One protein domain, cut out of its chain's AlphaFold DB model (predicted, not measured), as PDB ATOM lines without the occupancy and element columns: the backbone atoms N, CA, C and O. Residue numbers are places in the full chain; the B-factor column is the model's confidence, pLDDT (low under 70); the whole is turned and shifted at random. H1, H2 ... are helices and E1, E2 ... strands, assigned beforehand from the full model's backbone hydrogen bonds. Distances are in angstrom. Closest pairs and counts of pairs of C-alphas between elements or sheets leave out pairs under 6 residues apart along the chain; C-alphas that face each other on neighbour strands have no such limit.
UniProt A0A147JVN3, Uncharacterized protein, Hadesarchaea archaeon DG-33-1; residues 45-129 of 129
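Overview. This is residues 45 to 129 of the 129 residues of an uncharacterized protein of Hadesarchaea archaeon DG-33-1 (UniProt A0A147JVN3). One five-stranded sheet, strongly twisted and curled, wraps round a single helix, H1, which packs along its hollow face and leaves the other face bare. The two longest strands, E1 and E4, run side by side and both fold back on themselves, with the hairpin partners E2 and E3 on one side and the short E5 on the other. The 85 printed residues hold one named helix and five named strands, along the chain H1 E1 E2 E3 E4 E5; the class is mixed, helices and strands. The sheet's order is E3 E2 E1 E4 E5, antiparallel throughout. The whole is compact, with a radius of gyration of the C-alphas of 11.7 A, and elongated, spanning 36 by 20 by 19 A.

Arrangement. Start at H1, residues 45 to 60, where every O i to N i+4 pair is within hydrogen-bond range. H1 is on the sheet, which curls round it. The helix's closest C-alphas to E1, residues 67 to 83, are those of Gly 45 and Val 74, 5.6 A apart. E1 forms a hairpin with E2, residues 86 to 91; look at N 81 and O 88, 2.8 A apart. Ala 53 and Val 87 have the closest C-alphas of H1 and E2, 6.2 A apart. E2 forms a hairpin with the edge strand E3, residues 94 to 99, where N 89 and O 96 are 2.8 A apart. E1 E2 E3 are a meander, each strand the antiparallel neighbour of the one before. With E4, residues 109 to 120, they make a Greek key, the meander's first strand being the antiparallel neighbour of the fourth: N 70 and O 116 are 2.8 A apart. E3 and E4 are apart. E4 forms a hairpin with the other edge strand, E5, residues 125 to 128, where N 119 and O 126 are 2.8 A apart. Residues 104 to 105 pair with residues 125 to 126 of E5, parallel.

Along the chain. Find C-alpha 45 at (196.371, 193.026, 151.893); from there H1 runs 22.2 A to C-alpha 60. E1 begins at C-alpha 67 (199.242, 211.993, 164.019), passes C-alpha 76 at (202.825, 186.327, 154.419) and ends at C-alpha 83 (206.890, 205.394, 147.041), 19.8 A from its first; it bends by 152 degrees. E2 measures 15.4 A and E3 16.4 A. E4 measures 19.5 A and bends by 139 degrees at residue 112. E5 measures 10.0 A and ends at C-alpha 128 (206.711, 204.660, 160.924).

Size, cuts and confidence. The C-alphas of Asp 63 and Glu 93, the two farthest apart, are 37.3 A apart. The printed part has no cut and no long link, and it ends at the chain's last residue, Gly 129. The mean pLDDT of the printed part is 86.9; residues 45 to 46 are under 70.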
ATOM      1  N   GLY A  45     195.342 191.988 152.059       55.66
ATOM      2  CA  GLY A  45     196.371 193.026 151.893       55.66
ATOM      3  C   GLY A  45     195.969 194.179 150.965       55.66
ATOM      4  O   GLY A  45     196.205 195.337 151.290       55.66
ATOM      5  N   GLU A  46     195.278 193.893 149.854       63.66
ATOM      6  CA  GLU A  46     194.805 194.931 148.916       63.66
ATOM      7  C   GLU A  46     193.749 195.846 149.552       63.66
ATOM      8  O   GLU A  46     193.680 197.041 149.265       63.66
ATOM      9  N   ARG A  47     192.913 195.284 150.436       71.62
ATOM     10  CA  ARG A  47     191.891 196.047 151.160       71.62
ATOM     11  C   ARG A  47     192.531 196.936 152.223       71.62
ATOM     12  O   ARG A  47     192.152 198.101 152.311       71.62
ATOM     13  N   GLY A  48     193.506 196.407 152.964       77.25
ATOM     14  CA  GLY A  48     194.258 197.159 153.968       77.25
ATOM     15  C   GLY A  48     195.024 198.332 153.360       77.25
ATOM     16  O   GLY A  48     194.912 199.447 153.852       77.25
ATOM     17  N   ALA A  49     195.715 198.128 152.239       78.81
ATOM     18  CA  ALA A  49     196.466 199.202 151.591       78.81
ATOM     19  C   ALA A  49     195.582 200.267 150.936       78.81
ATOM     20  O   ALA A  49     195.894 201.452 151.000       78.81
ATOM     21  N   GLY A  50     194.446 199.873 150.354       82.44
ATOM     22  CA  GLY A  50     193.462 200.839 149.867       82.44
ATOM     23  C   GLY A  50     192.818 201.655 150.995       82.44
ATOM     24  O   GLY A  50     192.501 202.824 150.796       82.44
ATOM     25  N   GLN A  51     192.620 201.060 152.177       84.88
ATOM     26  CA  GLN A  51     192.166 201.783 153.371       84.88
ATOM     27  C   GLN A  51     193.250 202.718 153.909       84.88
ATOM     28  O   GLN A  51     192.940 203.864 154.211       84.88
ATOM     29  N   LEU A  52     194.500 202.257 153.953       84.81
ATOM     30  CA  LEU A  52     195.649 203.059 154.357       84.81
ATOM     31  C   LEU A  52     195.816 204.289 153.459       84.81
ATOM     32  O   LEU A  52     195.917 205.392 153.973       84.81
ATOM     33  N   ALA A  53     195.746 204.129 152.134       85.81
ATOM     34  CA  ALA A  53     195.831 205.252 151.197       85.81
ATOM     35  C   ALA A  53     194.735 206.304 151.438       85.81
ATOM     36  O   ALA A  53     195.029 207.493 151.484       85.81
ATOM     37  N   LYS A  54     193.490 205.875 151.681       86.94
ATOM     38  CA  LYS A  54     192.393 206.795 152.020       86.94
ATOM     39  C   LYS A  54     192.590 207.494 153.357       86.94
ATOM     40  O   LYS A  54     192.221 208.649 153.497       86.94
ATOM     41  N   LEU A  55     193.114 206.784 154.350       87.50
ATOM     42  CA  LEU A  55     193.348 207.357 155.671       87.50
ATOM     43  C   LEU A  55     194.491 208.375 155.629       87.50
ATOM     44  O   LEU A  55     194.402 209.418 156.266       87.50
ATOM     45  N   ILE A  56     195.509 208.110 154.812       87.06
ATOM     46  CA  ILE A  56     196.566 209.065 154.487       87.06
ATOM     47  C   ILE A  56     195.993 210.292 153.765       87.06
ATOM     48  O   ILE A  56     196.370 211.399 154.126       87.06
ATOM     49  N   GLU A  57     195.072 210.129 152.806       86.62
ATOM     50  CA  GLU A  57     194.365 211.267 152.190       86.62
ATOM     51  C   GLU A  57     193.637 212.102 153.254       86.62
ATOM     52  O   GLU A  57     193.824 213.311 153.314       86.62
ATOM     53  N   THR A  58     192.891 211.464 154.162       87.06
ATOM     54  CA  THR A  58     192.214 212.171 155.260       87.06
ATOM     55  C   THR A  58     193.195 212.902 156.181       87.06
ATOM     56  O   THR A  58     192.906 214.004 156.638       87.06
ATOM     57  N   LEU A  59     194.348 212.298 156.481       86.31
ATOM     58  CA  LEU A  59     195.387 212.926 157.297       86.31
ATOM     59  C   LEU A  59     196.081 214.075 156.548       86.31
ATOM     60  O   LEU A  59     196.522 215.033 157.175       86.31
ATOM     61  N   ALA A  60     196.167 214.004 155.218       84.00
ATOM     62  CA  ALA A  60     196.762 215.047 154.386       84.00
ATOM     63  C   ALA A  60     195.998 216.376 154.475       84.00
ATOM     64  O   ALA A  60     196.633 217.432 154.415       84.00
ATOM     65  N   ASP A  61     194.678 216.303 154.668       86.69
ATOM     66  CA  ASP A  61     193.783 217.447 154.871       86.69
ATOM     67  C   ASP A  61     193.864 218.044 156.291       86.69
ATOM     68  O   ASP A  61     193.225 219.061 156.566       86.69
ATOM     69  N   GLN A  62     194.629 217.432 157.201       88.00
ATOM     70  CA  GLN A  62     194.839 217.954 158.551       88.00
ATOM     71  C   GLN A  62     196.063 218.863 158.659       88.00
ATOM     72  O   GLN A  62     196.934 218.904 157.783       88.00
ATOM     73  N   ASP A  63     196.133 219.574 159.785       87.25
ATOM     74  CA  ASP A  63     197.260 220.428 160.122       87.25
ATOM     75  C   ASP A  63     198.572 219.625 160.242       87.25
ATOM     76  O   ASP A  63     198.594 218.498 160.755       87.25
ATOM     77  N   PRO A  64     199.707 220.190 159.792       89.94
ATOM     78  CA  PRO A  64     201.022 219.626 160.068       89.94
ATOM     79  C   PRO A  64     201.243 219.423 161.571       89.94
ATOM     80  O   PRO A  64     200.982 220.314 162.375       89.94
ATOM     81  N   GLY A  65     201.760 218.255 161.945       87.94
ATOM     82  CA  GLY A  65     201.892 217.809 163.333       87.94
ATOM     83  C   GLY A  65     200.792 216.844 163.779       87.94
ATOM     84  O   GLY A  65     200.980 216.158 164.783       87.94
ATOM     85  N   SER A  66     199.689 216.724 163.029       90.50
ATOM     86  CA  SER A  66     198.673 215.699 163.284       90.50
ATOM     87  C   SER A  66     199.240 214.293 163.131       90.50
ATOM     88  O   SER A  66     199.985 213.999 162.193       90.50
ATOM     89  N   THR A  67     198.838 213.400 164.031       92.06
ATOM     90  CA  THR A  67     199.242 211.993 164.019       92.06
ATOM     91  C   THR A  67     198.035 211.063 164.050       92.06
ATOM     92  O   THR A  67     196.988 211.378 164.615       92.06
ATOM     93  N   MET A  68     198.176 209.900 163.419       90.50
ATOM     94  CA  MET A  68     197.148 208.864 163.390       90.50
ATOM     95  C   MET A  68     197.776 207.478 163.463       90.50
ATOM     96  O   MET A  68     198.782 207.207 162.812       90.50
ATOM     97  N   TRP A  69     197.149 206.579 164.215       90.75
ATOM     98  CA  TRP A  69     197.570 205.182 164.280       90.75
ATOM     99  C   TRP A  69     196.716 204.316 163.365       90.75
ATOM    100  O   TRP A  69     195.494 204.467 163.296       90.75
ATOM    101  N   PHE A  70     197.357 203.379 162.673       88.25
ATOM    102  CA  PHE A  70     196.680 202.425 161.809       88.25
ATOM    103  C   PHE A  70     197.327 201.050 161.896       88.25
ATOM    104  O   PHE A  70     198.491 200.863 161.561       88.25
ATOM    105  N   THR A  71     196.549 200.050 162.284       87.88
ATOM    106  CA  THR A  71     197.004 198.664 162.242       87.88
ATOM    107  C   THR A  71     196.657 198.043 160.893       87.88
ATOM    108  O   THR A  71     195.488 198.004 160.503       87.88
ATOM    109  N   ILE A  72     197.651 197.471 160.218       85.31
ATOM    110  CA  ILE A  72     197.457 196.690 158.996       85.31
ATOM    111  C   ILE A  72     197.997 195.273 159.168       85.31
ATOM    112  O   ILE A  72     199.074 195.053 159.713       85.31
ATOM    113  N   THR A  73     197.254 194.292 158.663       85.56
ATOM    114  CA  THR A  73     197.760 192.923 158.531       85.56
ATOM    115  C   THR A  73     198.291 192.732 157.119       85.56
ATOM    116  O   THR A  73     197.516 192.671 156.160       85.56
ATOM    117  N   VAL A  74     199.609 192.621 156.991       83.31
ATOM    118  CA  VAL A  74     200.302 192.294 155.748       83.31
ATOM    119  C   VAL A  74     200.382 190.765 155.649       83.31
ATOM    120  O   VAL A  74     201.005 190.121 156.494       83.31
ATOM    121  N   PRO A  75     199.725 190.118 154.668       81.19
ATOM    122  CA  PRO A  75     199.796 188.665 154.547       81.19
ATOM    123  C   PRO A  75     201.237 188.184 154.333       81.19
ATOM    124  O   PRO A  75     202.058 188.900 153.764       81.19
ATOM    125  N   GLN A  76     201.534 186.946 154.734       80.56
ATOM    126  CA  GLN A  76     202.825 186.327 154.419       80.56
ATOM    127  C   GLN A  76     203.054 186.338 152.896       80.56
ATOM    128  O   GLN A  76     202.137 186.031 152.126       80.56
ATOM    129  N   ASN A  77     204.272 186.677 152.459       83.00
ATOM    130  CA  ASN A  77     204.647 186.918 151.054       83.00
ATOM    131  C   ASN A  77     204.059 188.198 150.430       83.00
ATOM    132  O   ASN A  77     203.946 188.294 149.201       83.00
ATOM    133  N   CYS A  78     203.648 189.157 151.260       84.69
ATOM    134  CA  CYS A  78     203.314 190.505 150.822       84.69
ATOM    135  C   CYS A  78     204.291 191.517 151.424       84.69
ATOM    136  O   CYS A  78     204.660 191.401 152.592       84.69
ATOM    137  N   GLN A  79     204.641 192.528 150.636       89.06
ATOM    138  CA  GLN A  79     205.436 193.675 151.057       89.06
ATOM    139  C   GLN A  79     204.614 194.949 150.855       89.06
ATOM    140  O   GLN A  79     204.011 195.150 149.802       89.06
ATOM    141  N   LEU A  80     204.585 195.804 151.869       89.94
ATOM    142  CA  LEU A  80     204.004 197.138 151.843       89.94
ATOM    143  C   LEU A  80     205.144 198.154 151.741       89.94
ATOM    144  O   LEU A  80     206.092 198.092 152.518       89.94
ATOM    145  N   ARG A  81     205.070 199.079 150.788       91.88
ATOM    146  CA  ARG A  81     206.070 200.131 150.569       91.88
ATOM    147  C   ARG A  81     205.387 201.471 150.346       91.88
ATOM    148  O   ARG A  81     204.227 201.527 149.933       91.88
ATOM    149  N   PHE A  82     206.142 202.537 150.558       91.06
ATOM    150  CA  PHE A  82     205.700 203.907 150.348       91.06
ATOM    151  C   PHE A  82     206.638 204.552 149.336       91.06
ATOM    152  O   PHE A  82     207.832 204.686 149.583       91.06
ATOM    153  N   GLU A  83     206.107 204.875 148.161       89.69
ATOM    154  CA  GLU A  83     206.890 205.394 147.041       89.69
ATOM    155  C   GLU A  83     206.230 206.660 146.502       89.69
ATOM    156  O   GLU A  83     205.164 206.597 145.886       89.69
ATOM    157  N   ASN A  84     206.882 207.810 146.680       91.00
ATOM    158  CA  ASN A  84     206.352 209.112 146.273       91.00
ATOM    159  C   ASN A  84     204.947 209.324 146.842       91.00
ATOM    160  O   ASN A  84     204.815 209.471 148.040       91.00
ATOM    161  N   THR A  85     203.894 209.303 146.025       90.69
ATOM    162  CA  THR A  85     202.507 209.470 146.489       90.69
ATOM    163  C   THR A  85     201.719 208.164 146.566       90.69
ATOM    164  O   THR A  85     200.492 208.181 146.668       90.69
ATOM    165  N   PHE A  86     202.389 207.016 146.455       87.94
ATOM    166  CA  PHE A  86     201.741 205.715 146.349       87.94
ATOM    167  C   PHE A  86     202.049 204.821 147.542       87.94
ATOM    168  O   PHE A  86     203.202 204.577 147.890       87.94
ATOM    169  N   VAL A  87     200.988 204.232 148.086       88.56
ATOM    170  CA  VAL A  87     201.079 203.014 148.884       88.56
ATOM    171  C   VAL A  87     201.180 201.849 147.905       88.56
ATOM    172  O   VAL A  87     200.267 201.600 147.109       88.56
ATOM    173  N   VAL A  88     202.308 201.153 147.925       89.19
ATOM    174  CA  VAL A  88     202.605 200.038 147.030       89.19
ATOM    175  C   VAL A  88     202.493 198.739 147.813       89.19
ATOM    176  O   VAL A  88     203.128 198.568 148.846       89.19
ATOM    177  N   VAL A  89     201.691 197.806 147.311       88.00
ATOM    178  CA  VAL A  89     201.627 196.436 147.823       88.00
ATOM    179  C   VAL A  89     202.193 195.512 146.771       88.00
ATOM    180  O   VAL A  89     201.677 195.445 145.656       88.00
ATOM    181  N   LEU A  90     203.221 194.764 147.131       86.94
ATOM    182  CA  LEU A  90     203.724 193.663 146.333       86.94
ATOM    183  C   LEU A  90     203.171 192.376 146.926       86.94
ATOM    184  O   LEU A  90     203.390 192.087 148.097       86.94
ATOM    185  N   VAL A  91     202.438 191.611 146.127       82.69
ATOM    186  CA  VAL A  91     201.945 190.277 146.473       82.69
ATOM    187  C   VAL A  91     202.558 189.307 145.476       82.69
ATOM    188  O   VAL A  91     202.074 189.193 144.345       82.69
ATOM    189  N   ARG A  92     203.629 188.607 145.872       79.31
ATOM    190  CA  ARG A  92     204.459 187.814 144.945       79.31
ATOM    191  C   ARG A  92     204.922 188.683 143.757       79.31
ATOM    192  O   ARG A  92     205.625 189.659 143.966       79.31
ATOM    193  N   GLU A  93     204.476 188.380 142.536       76.75
ATOM    194  CA  GLU A  93     204.812 189.114 141.301       76.75
ATOM    195  C   GLU A  93     203.784 190.198 140.920       76.75
ATOM    196  O   GLU A  93     203.890 190.835 139.872       76.75
ATOM    197  N   LYS A  94     202.743 190.408 141.737       81.12
ATOM    198  CA  LYS A  94     201.706 191.412 141.465       81.12
ATOM    199  C   LYS A  94     201.944 192.670 142.277       81.12
ATOM    200  O   LYS A  94     202.005 192.619 143.501       81.12
ATOM    201  N   ILE A  95     201.991 193.802 141.581       86.75
ATOM    202  CA  ILE A  95     202.138 195.124 142.185       86.75
ATOM    203  C   ILE A  95     200.782 195.834 142.163       86.75
ATOM    204  O   ILE A  95     200.232 196.118 141.097       86.75
ATOM    205  N   GLY A  96     200.256 196.139 143.344       86.81
ATOM    206  CA  GLY A  96     199.149 197.065 143.550       86.81
ATOM    207  C   GLY A  96     199.690 198.439 143.935       86.81
ATOM    208  O   GLY A  96     200.492 198.544 144.856       86.81
ATOM    209  N   ARG A  97     199.261 199.497 143.242       89.00
ATOM    210  CA  ARG A  97     199.602 200.885 143.585       89.00
ATOM    211  C   ARG A  97     198.333 201.649 143.934       89.00
ATOM    212  O   ARG A  97     197.407 201.699 143.124       89.00
ATOM    213  N   TYR A  98     198.310 202.251 145.114       88.06
ATOM    214  CA  TYR A  98     197.198 203.045 145.622       88.06
ATOM    215  C   TYR A  98     197.687 204.472 145.826       88.06
ATOM    216  O   TYR A  98     198.588 204.705 146.624       88.06
ATOM    217  N   ASN A  99     197.141 205.412 145.055       87.69
ATOM    218  CA  ASN A  99     197.504 206.819 145.183       87.69
ATOM    219  C   ASN A  99     196.909 207.378 146.479       87.69
ATOM    220  O   ASN A  99     195.722 207.176 146.708       87.69
ATOM    221  N   ALA A 100     197.728 208.058 147.275       85.06
ATOM    222  CA  ALA A 100     197.326 208.765 148.486       85.06
ATOM    223  C   ALA A 100     197.334 210.295 148.303       85.06
ATOM    224  O   ALA A 100     197.155 211.032 149.265       85.06
ATOM    225  N   SER A 101     197.581 210.786 147.081       86.44
ATOM    226  CA  SER A 101     197.548 212.206 146.678       86.44
ATOM    227  C   SER A 101     198.566 213.131 147.364       86.44
ATOM    228  O   SER A 101     198.700 214.287 146.969       86.44
ATOM    229  N   VAL A 102     199.330 212.623 148.331       88.88
ATOM    230  CA  VAL A 102     200.341 213.341 149.112       88.88
ATOM    231  C   VAL A 102     201.656 212.567 149.109       88.88
ATOM    232  O   VAL A 102     201.645 211.346 148.973       88.88
ATOM    233  N   ALA A 103     202.790 213.261 149.241       92.25
ATOM    234  CA  ALA A 103     204.094 212.613 149.353       92.25
ATOM    235  C   ALA A 103     204.173 211.748 150.620       92.25
ATOM    236  O   ALA A 103     203.749 212.170 151.692       92.25
ATOM    237  N   LEU A 104     204.725 210.548 150.482       91.50
ATOM    238  CA  LEU A 104     204.838 209.511 151.492       91.50
ATOM    239  C   LEU A 104     206.303 209.170 151.696       91.50
ATOM    240  O   LEU A 104     207.043 208.968 150.732       91.50
ATOM    241  N   THR A 105     206.691 209.048 152.958       93.06
ATOM    242  CA  THR A 105     208.042 208.634 153.340       93.06
ATOM    243  C   THR A 105     207.933 207.627 154.467       93.06
ATOM    244  O   THR A 105     207.185 207.861 155.407       93.06
ATOM    245  N   GLY A 106     208.639 206.505 154.386       92.44
ATOM    246  CA  GLY A 106     208.598 205.493 155.438       92.44
ATOM    247  C   GLY A 106     209.294 204.195 155.040       92.44
ATOM    248  O   GLY A 106     209.632 204.013 153.864       92.44
ATOM    249  N   PRO A 107     209.520 203.286 156.002       92.75
ATOM    250  CA  PRO A 107     210.124 201.994 155.732       92.75
ATOM    251  C   PRO A 107     209.143 201.065 155.005       92.75
ATOM    252  O   PRO A 107     207.930 201.284 154.966       92.75
ATOM    253  N   SER A 108     209.677 200.002 154.412       91.19
ATOM    254  CA  SER A 108     208.867 198.904 153.889       91.19
ATOM    255  C   SER A 108     208.562 197.884 154.977       91.19
ATOM    256  O   SER A 108     209.432 197.570 155.787       91.19
ATOM    257  N   PHE A 109     207.367 197.303 154.937       89.94
ATOM    258  CA  PHE A 109     206.914 196.302 155.898       89.94
ATOM    259  C   PHE A 109     206.564 194.989 155.208       89.94
ATOM    260  O   PHE A 109     205.951 194.985 154.140       89.94
ATOM    261  N   GLU A 110     206.906 193.865 155.830       88.69
ATOM    262  CA  GLU A 110     206.695 192.530 155.271       88.69
ATOM    263  C   GLU A 110     206.109 191.591 156.310       88.69
ATOM    264  O   GLU A 110     206.703 191.396 157.364       88.69
ATOM    265  N   GLY A 111     204.987 190.958 155.965       80.88
ATOM    266  CA  GLY A 111     204.381 189.899 156.768       80.88
ATOM    267  C   GLY A 111     203.885 190.313 158.164       80.88
ATOM    268  O   GLY A 111     204.433 191.153 158.863       80.88
ATOM    269  N   GLY A 112     202.815 189.660 158.609       85.69
ATOM    270  CA  GLY A 112     202.306 189.827 159.965       85.69
ATOM    271  C   GLY A 112     201.488 191.099 160.176       85.69
ATOM    272  O   GLY A 112     201.017 191.752 159.243       85.69
ATOM    273  N   ARG A 113     201.223 191.389 161.447       88.94
ATOM    274  CA  ARG A 113     200.460 192.555 161.880       88.94
ATOM    275  C   ARG A 113     201.444 193.678 162.182       88.94
ATOM    276  O   ARG A 113     202.346 193.482 162.984       88.94
ATOM    277  N   VAL A 114     201.237 194.823 161.549       88.12
ATOM    278  CA  VAL A 114     202.092 196.003 161.660       88.12
ATOM    279  C   VAL A 114     201.259 197.147 162.217       88.12
ATOM    280  O   VAL A 114     200.124 197.369 161.777       88.12
ATOM    281  N   GLU A 115     201.810 197.857 163.190       91.12
ATOM    282  CA  GLU A 115     201.209 199.056 163.762       91.12
ATOM    283  C   GLU A 115     201.904 200.272 163.170       91.12
ATOM    284  O   GLU A 115     203.074 200.515 163.418       91.12
ATOM    285  N   LEU A 116     201.180 201.008 162.333       91.38
ATOM    286  CA  LEU A 116     201.704 202.175 161.648       91.38
ATOM    287  C   LEU A 116     201.340 203.436 162.421       91.38
ATOM    288  O   LEU A 116     200.186 203.630 162.808       91.38
ATOM    289  N   THR A 117     202.312 204.322 162.570       93.50
ATOM    290  CA  THR A 117     202.113 205.713 162.961       93.50
ATOM    291  C   THR A 117     202.254 206.579 161.719       93.50
ATOM    292  O   THR A 117     203.265 206.541 161.025       93.50
ATOM    293  N   LEU A 118     201.208 207.340 161.424       93.19
ATOM    294  CA  LEU A 118     201.135 208.274 160.311       93.19
ATOM    295  C   LEU A 118     201.269 209.683 160.874       93.19
ATOM    296  O   LEU A 118     200.433 210.099 161.674       93.19
ATOM    297  N   GLY A 119     202.305 210.405 160.473       92.94
ATOM    298  CA  GLY A 119     202.549 211.785 160.875       92.94
ATOM    299  C   GLY A 119     202.379 212.734 159.700       92.94
ATOM    300  O   GLY A 119     203.067 212.602 158.687       92.94
ATOM    301  N   ARG A 120     201.488 213.719 159.819       92.88
ATOM    302  CA  ARG A 120     201.402 214.810 158.849       92.88
ATOM    303  C   ARG A 120     202.596 215.739 159.048       92.88
ATOM    304  O   ARG A 120     202.722 216.386 160.082       92.88
ATOM    305  N   THR A 121     203.458 215.841 158.047       90.88
ATOM    306  CA  THR A 121     204.554 216.822 158.005       90.88
ATOM    307  C   THR A 121     204.148 218.022 157.149       90.88
ATOM    308  O   THR A 121     203.061 218.040 156.585       90.88
ATOM    309  N   SER A 122     204.992 219.042 156.999       88.38
ATOM    310  CA  SER A 122     204.723 220.120 156.032       88.38
ATOM    311  C   SER A 122     204.778 219.627 154.576       88.38
ATOM    312  O   SER A 122     204.023 220.104 153.731       88.38
ATOM    313  N   GLY A 123     205.631 218.638 154.289       86.38
ATOM    314  CA  GLY A 123     205.877 218.114 152.940       86.38
ATOM    315  C   GLY A 123     205.010 216.921 152.536       86.38
ATOM    316  O   GLY A 123     204.877 216.645 151.347       86.38
ATOM    317  N   GLY A 124     204.398 216.223 153.493       91.12
ATOM    318  CA  GLY A 124     203.537 215.088 153.189       91.12
ATOM    319  C   GLY A 124     203.120 214.290 154.417       91.12
ATOM    320  O   GLY A 124     202.807 214.874 155.454       91.12
ATOM    321  N   VAL A 125     203.112 212.967 154.300       91.56
ATOM    322  CA  VAL A 125     202.860 212.043 155.406       91.56
ATOM    323  C   VAL A 125     204.076 211.143 155.599       91.56
ATOM    324  O   VAL A 125     204.548 210.487 154.670       91.56
ATOM    325  N   GLU A 126     204.592 211.131 156.816       93.81
ATOM    326  CA  GLU A 126     205.610 210.193 157.266       93.81
ATOM    327  C   GLU A 126     204.930 208.963 157.872       93.81
ATOM    328  O   GLU A 126     203.953 209.087 158.610       93.81
ATOM    329  N   ILE A 127     205.428 207.777 157.539       93.00
ATOM    330  CA  ILE A 127     204.955 206.499 158.053       93.00
ATOM    331  C   ILE A 127     206.094 205.839 158.825       93.00
ATOM    332  O   ILE A 127     207.187 205.652 158.294       93.00
ATOM    333  N   SER A 128     205.817 205.435 160.058       91.69
ATOM    334  CA  SER A 128     206.711 204.660 160.924       91.69
ATOM    335  C   SER A 128     205.952 203.495 161.566       91.69
ATOM    336  O   SER A 128     204.723 203.471 161.516       91.69
ATOM    337  N   GLY A 129     206.654 202.499 162.109       82.38
ATOM    338  CA  GLY A 129     206.052 201.299 162.701       82.38
ATOM    339  C   GLY A 129     207.070 200.226 163.037       82.38
ATOM    340  O   GLY A 129     208.191 200.307 162.485       82.38
TER     341      GLY A 129